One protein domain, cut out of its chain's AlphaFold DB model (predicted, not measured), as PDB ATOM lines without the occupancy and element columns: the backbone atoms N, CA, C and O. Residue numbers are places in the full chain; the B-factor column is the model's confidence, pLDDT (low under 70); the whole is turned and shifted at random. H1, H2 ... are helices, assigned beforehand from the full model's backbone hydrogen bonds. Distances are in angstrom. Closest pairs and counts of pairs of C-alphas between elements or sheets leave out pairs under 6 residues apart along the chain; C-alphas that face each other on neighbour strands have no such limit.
ATOM      1  N   GLY A 251       4.057  15.811  60.150       57.09
ATOM      2  CA  GLY A 251       2.793  15.110  60.182       57.09
ATOM      3  C   GLY A 251       2.682  14.386  58.854       57.09
ATOM      4  O   GLY A 251       2.777  15.005  57.793       57.09
ATOM      5  N   SER A 252       2.565  13.064  58.899       69.75
ATOM      6  CA  SER A 252       2.099  12.323  57.740       69.75
ATOM      7  C   SER A 252       0.733  12.881  57.334       69.75
ATOM      8  O   SER A 252      -0.030  13.373  58.168       69.75
ATOM      9  N   ALA A 253       0.428  12.848  56.036       75.75
ATOM     10  CA  ALA A 253      -0.912  13.186  55.578       75.75
ATOM     11  C   ALA A 253      -1.933  12.300  56.309       75.75
ATOM     12  O   ALA A 253      -1.752  11.083  56.396       75.75
ATOM     13  N   HIS A 254      -2.998  12.904  56.838       86.31
ATOM     14  CA  HIS A 254      -4.096  12.134  57.405       86.31
ATOM     15  C   HIS A 254      -4.845  11.434  56.255       86.31
ATOM     16  O   HIS A 254      -5.297  12.140  55.348       86.31
ATOM     17  N   PRO A 255      -5.038  10.100  56.270       90.12
ATOM     18  CA  PRO A 255      -5.639   9.378  55.142       90.12
ATOM     19  C   PRO A 255      -7.011   9.921  54.721       90.12
ATOM     20  O   PRO A 255      -7.280  10.073  53.534       90.12
ATOM     21  N   LEU A 256      -7.854  10.309  55.690       94.44
ATOM     22  CA  LEU A 256      -9.152  10.933  55.388       94.44
ATOM     23  C   LEU A 256      -9.018  12.314  54.730       94.44
ATOM     24  O   LEU A 256      -9.840  12.670  53.894       94.44
ATOM     25  N   ALA A 257      -7.995  13.096  55.090       93.19
ATOM     26  CA  ALA A 257      -7.773  14.401  54.475       93.19
ATOM     27  C   ALA A 257      -7.265  14.239  53.038       93.19
ATOM     28  O   ALA A 257      -7.697  14.967  52.150       93.19
ATOM     29  N   GLU A 258      -6.386  13.264  52.794       95.12
ATOM     30  CA  GLU A 258      -5.939  12.928  51.441       95.12
ATOM     31  C   GLU A 258      -7.118  12.525  50.552       95.12
ATOM     32  O   GLU A 258      -7.245  13.038  49.441       95.12
ATOM     33  N   GLU A 259      -8.006  11.663  51.046       95.38
ATOM     34  CA  GLU A 259      -9.207  11.274  50.307       95.38
ATOM     35  C   GLU A 259     -10.134  12.470  50.046       95.38
ATOM     36  O   GLU A 259     -10.603  12.653  48.924       95.38
ATOM     37  N   ALA A 260     -10.323  13.357  51.025       96.25
ATOM     38  CA  ALA A 260     -11.103  14.578  50.830       96.25
ATOM     39  C   ALA A 260     -10.508  15.485  49.733       96.25
ATOM     40  O   ALA A 260     -11.239  15.994  48.884       96.25
ATOM     41  N   PHE A 261      -9.180  15.652  49.689       95.12
ATOM     42  CA  PHE A 261      -8.527  16.416  48.619       95.12
ATOM     43  C   PHE A 261      -8.605  15.725  47.257       95.12
ATOM     44  O   PHE A 261      -8.675  16.409  46.236       95.12
ATOM     45  N   ARG A 262      -8.622  14.388  47.221       92.88
ATOM     46  CA  ARG A 262      -8.844  13.618  45.990       92.88
ATOM     47  C   ARG A 262     -10.243  13.879  45.435       92.88
ATOM     48  O   ARG A 262     -10.374  14.201  44.259       92.88
ATOM     49  N   GLN A 263     -11.265  13.825  46.285       94.25
ATOM     50  CA  GLN A 263     -12.650  14.121  45.902       94.25
ATOM     51  C   GLN A 263     -12.829  15.576  45.457       94.25
ATOM     52  O   GLN A 263     -13.486  15.843  44.446       94.25
ATOM     53  N   LEU A 264     -12.198  16.515  46.170       93.62
ATOM     54  CA  LEU A 264     -12.180  17.925  45.788       93.62
ATOM     55  C   LEU A 264     -11.577  18.113  44.392       93.62
ATOM     56  O   LEU A 264     -12.185  18.781  43.562       93.62
ATOM     57  N   LEU A 265     -10.423  17.498  44.114       92.12
ATOM     58  CA  LEU A 265      -9.768  17.604  42.811       92.12
ATOM     59  C   LEU A 265     -10.665  17.083  41.680       92.12
ATOM     60  O   LEU A 265     -10.821  17.763  40.670       92.12
ATOM     61  N   SER A 266     -11.312  15.933  41.879       89.94
ATOM     62  CA  SER A 266     -12.263  15.377  40.908       89.94
ATOM     63  C   SER A 266     -13.474  16.284  40.673       89.94
ATOM     64  O   SER A 266     -14.013  16.312  39.570       89.94
ATOM     65  N   THR A 267     -13.890  17.045  41.688       91.19
ATOM     66  CA  THR A 267     -15.018  17.985  41.591       91.19
ATOM     67  C   THR A 267     -14.630  19.283  40.880       91.19
ATOM     68  O   THR A 267     -15.460  19.869  40.192       91.19
ATOM     69  N   LEU A 268     -13.378  19.732  41.015       89.00
ATOM     70  CA  LEU A 268     -12.872  20.913  40.305       89.00
ATOM     71  C   LEU A 268     -12.796  20.691  38.786       89.00
ATOM     72  O   LEU A 268     -12.945  21.644  38.026       89.00
ATOM     73  N   GLY A 269     -12.613  19.445  38.351       82.12
ATOM     74  CA  GLY A 269     -12.730  19.053  36.954       82.12
ATOM     75  C   GLY A 269     -12.354  17.580  36.758       82.12
ATOM     76  O   GLY A 269     -11.288  17.169  37.217       82.12
ATOM     77  N   PRO A 270     -13.164  16.770  36.051       71.44
ATOM     78  CA  PRO A 270     -12.851  15.355  35.838       71.44
ATOM     79  C   PRO A 270     -11.529  15.158  35.076       71.44
ATOM     80  O   PRO A 270     -10.784  14.222  35.372       71.44
ATOM     81  N   GLU A 271     -11.181  16.078  34.173       77.69
ATOM     82  CA  GLU A 271      -9.910  16.073  33.433       77.69
ATOM     83  C   GLU A 271      -8.693  16.409  34.310       77.69
ATOM     84  O   GLU A 271      -7.590  15.960  34.024       77.69
ATOM     85  N   GLU A 272      -8.867  17.129  35.423       78.88
ATOM     86  CA  GLU A 272      -7.762  17.423  36.343       78.88
ATOM     87  C   GLU A 272      -7.302  16.159  37.079       78.88
ATOM     88  O   GLU A 272      -6.111  15.952  37.308       78.88
ATOM     89  N   SER A 273      -8.237  15.264  37.407       75.75
ATOM     90  CA  SER A 273      -7.935  14.028  38.137       75.75
ATOM     91  C   SER A 273      -7.090  13.027  37.334       75.75
ATOM     92  O   SER A 273      -6.386  12.204  37.923       75.75
ATOM     93  N   SER A 274      -7.119  13.108  35.999       81.94
ATOM     94  CA  SER A 274      -6.372  12.211  35.112       81.94
ATOM     95  C   SER A 274      -4.940  12.683  34.834       81.94
ATOM     96  O   SER A 274      -4.121  11.884  34.368       81.94
ATOM     97  N   ARG A 275      -4.601  13.933  35.187       90.50
ATOM     98  CA  ARG A 275      -3.275  14.536  34.981       90.50
ATOM     99  C   ARG A 275      -2.196  13.865  35.845       90.50
ATOM    100  O   ARG A 275      -2.274  13.947  37.078       90.50
ATOM    101  N   PRO A 276      -1.141  13.279  35.244       90.44
ATOM    102  CA  PRO A 276      -0.066  12.621  35.989       90.44
ATOM    103  C   PRO A 276       0.617  13.520  37.032       90.44
ATOM    104  O   PRO A 276       1.017  13.047  38.100       90.44
ATOM    105  N   GLU A 277       0.712  14.830  36.780       92.69
ATOM    106  CA  GLU A 277       1.345  15.791  37.697       92.69
ATOM    107  C   GLU A 277       0.565  15.950  39.017       92.69
ATOM    108  O   GLU A 277       1.133  16.312  40.062       92.69
ATOM    109  N   LEU A 278      -0.740  15.654  38.990       91.75
ATOM    110  CA  LEU A 278      -1.656  15.840  40.109       91.75
ATOM    111  C   LEU A 278      -1.891  14.573  40.937       91.75
ATOM    112  O   LEU A 278      -2.474  14.666  42.014       91.75
ATOM    113  N   TYR A 279      -1.343  13.418  40.548       91.00
ATOM    114  CA  TYR A 279      -1.537  12.152  41.279       91.00
ATOM    115  C   TYR A 279      -1.105  12.221  42.748       91.00
ATOM    116  O   TYR A 279      -1.757  11.660  43.626       91.00
ATOM    117  N   LYS A 280      -0.025  12.956  43.042       93.69
ATOM    118  CA  LYS A 280       0.447  13.182  44.419       93.69
ATOM    119  C   LYS A 280      -0.124  14.450  45.064       93.69
ATOM    120  O   LYS A 280       0.194  14.730  46.220       93.69
ATOM    121  N   THR A 281      -0.934  15.238  44.354       94.44
ATOM    122  CA  THR A 281      -1.515  16.483  44.883       94.44
ATOM    123  C   THR A 281      -2.384  16.248  46.114       94.44
ATOM    124  O   THR A 281      -2.160  16.973  47.080       94.44
ATOM    125  N   PRO A 282      -3.277  15.239  46.172       94.56
ATOM    126  CA  PRO A 282      -4.086  15.000  47.366       94.56
ATOM    127  C   PRO A 282      -3.251  14.787  48.634       94.56
ATOM    128  O   PRO A 282      -3.496  15.428  49.656       94.56
ATOM    129  N   TYR A 283      -2.192  13.975  48.544       95.31
ATOM    130  CA  TYR A 283      -1.262  13.747  49.652       95.31
ATOM    131  C   TYR A 283      -0.533  15.037  50.055       95.31
ATOM    132  O   TYR A 283      -0.475  15.386  51.235       95.31
ATOM    133  N   ARG A 284       0.015  15.777  49.075       95.12
ATOM    134  CA  ARG A 284       0.728  17.043  49.327       95.12
ATOM    135  C   ARG A 284      -0.184  18.088  49.971       95.12
ATOM    136  O   ARG A 284       0.247  18.759  50.904       95.12
ATOM    137  N   ALA A 285      -1.426  18.199  49.503       94.81
ATOM    138  CA  ALA A 285      -2.424  19.121  50.032       94.81
ATOM    139  C   ALA A 285      -2.816  18.753  51.468       94.81
ATOM    140  O   ALA A 285      -2.747  19.600  52.357       94.81
ATOM    141  N   ALA A 286      -3.118  17.477  51.727       95.50
ATOM    142  CA  ALA A 286      -3.417  16.986  53.069       95.50
ATOM    143  C   ALA A 286      -2.273  17.266  54.048       95.50
ATOM    144  O   ALA A 286      -2.495  17.828  55.121       95.50
ATOM    145  N   LYS A 287      -1.036  16.940  53.655       94.44
ATOM    146  CA  LYS A 287       0.159  17.223  54.454       94.44
ATOM    147  C   LYS A 287       0.315  18.721  54.737       94.44
ATOM    148  O   LYS A 287       0.521  19.101  55.886       94.44
ATOM    149  N   ALA A 288       0.167  19.571  53.719       94.56
ATOM    150  CA  ALA A 288       0.273  21.021  53.876       94.56
ATOM    151  C   ALA A 288      -0.766  21.568  54.868       94.56
ATOM    152  O   ALA A 288      -0.430  22.385  55.721       94.56
ATOM    153  N   PHE A 289      -2.010  21.086  54.816       94.75
ATOM    154  CA  PHE A 289      -3.049  21.489  55.765       94.75
ATOM    155  C   PHE A 289      -2.741  21.051  57.199       94.75
ATOM    156  O   PHE A 289      -2.938  21.849  58.116       94.75
ATOM    157  N   MET A 290      -2.209  19.842  57.409       92.88
ATOM    158  CA  MET A 290      -1.758  19.404  58.738       92.88
ATOM    159  C   MET A 290      -0.622  20.293  59.271       92.88
ATOM    160  O   MET A 290      -0.632  20.676  60.437       92.88
ATOM    161  N   GLU A 291       0.331  20.685  58.420       91.12
ATOM    162  CA  GLU A 291       1.421  21.590  58.807       91.12
ATOM    163  C   GLU A 291       0.916  23.001  59.156       91.12
ATOM    164  O   GLU A 291       1.315  23.575  60.174       91.12
ATOM    165  N   MET A 292       0.013  23.552  58.338       94.00
ATOM    166  CA  MET A 292      -0.576  24.879  58.544       94.00
ATOM    167  C   MET A 292      -1.512  24.942  59.759       94.00
ATOM    168  O   MET A 292      -1.750  26.030  60.271       94.00
ATOM    169  N   THR A 293      -2.016  23.803  60.244       94.19
ATOM    170  CA  THR A 293      -2.932  23.720  61.399       94.19
ATOM    171  C   THR A 293      -2.318  23.044  62.630       94.19
ATOM    172  O   THR A 293      -3.009  22.795  63.618       94.19
ATOM    173  N   ALA A 294      -1.005  22.791  62.620       92.06
ATOM    174  CA  ALA A 294      -0.302  22.079  63.691       92.06
ATOM    175  C   ALA A 294      -0.382  22.769  65.071       92.06
ATOM    176  O   ALA A 294      -0.204  22.122  66.101       92.06
ATOM    177  N   GLY A 295      -0.666  24.073  65.114       90.75
ATOM    178  CA  GLY A 295      -0.850  24.829  66.354       90.75
ATOM    179  C   GLY A 295      -2.115  24.449  67.130       90.75
ATOM    180  O   GLY A 295      -2.208  24.735  68.324       90.75
TER     181      GLY A 295
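Overview. This is residues 251 to 295 of the 446 residues of the protein "FolE protein" of Symbiodinium sp. CCMP2456 (UniProt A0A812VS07). Helices H1 and H3 cross at a steep slant, running opposite ways, and H3 packs on H1 with residues 281 to 286; the short H2 lies in the turn between them, where residues 267 to 272 stick out. The 45 printed residues have three named helices, in the order H1, H2, H3, and no named strand: all helix. The whole is only just compact, close to loose, with a radius of gyration of the C-alphas of 10.7 A, a rod spanning 35 by 17 by 15 A.

Arrangement. H1, residues 255 to 268, touches H2, residues 270 to 274, with residues 262 to 266 alone; the closest C-alphas, of Ser 266 and Ser 273, are 5.3 A apart. H3, residues 281 to 292, touches H1 at a steep tilt of 59 degrees, opposite ways; the closest C-alphas, of Phe 261 and Pro 282, are 4.8 A apart. H2 and H3 are apart. Every O i to N i+4 pair is within hydrogen-bond range in H1 and H3; H2 has 0 of 1, and 1 of 2 O i to N i+3 pairs.

Along the chain. H1, 20.1 A long, begins at C-alpha 255 (-5.639, 9.378, 55.142). H3, 16.1 A, ends at C-alpha 292 (-0.576, 24.879, 58.544).

Size, cuts and confidence. The printed part has no cut and no long link. Residues 251 to 252 have pLDDT under 70.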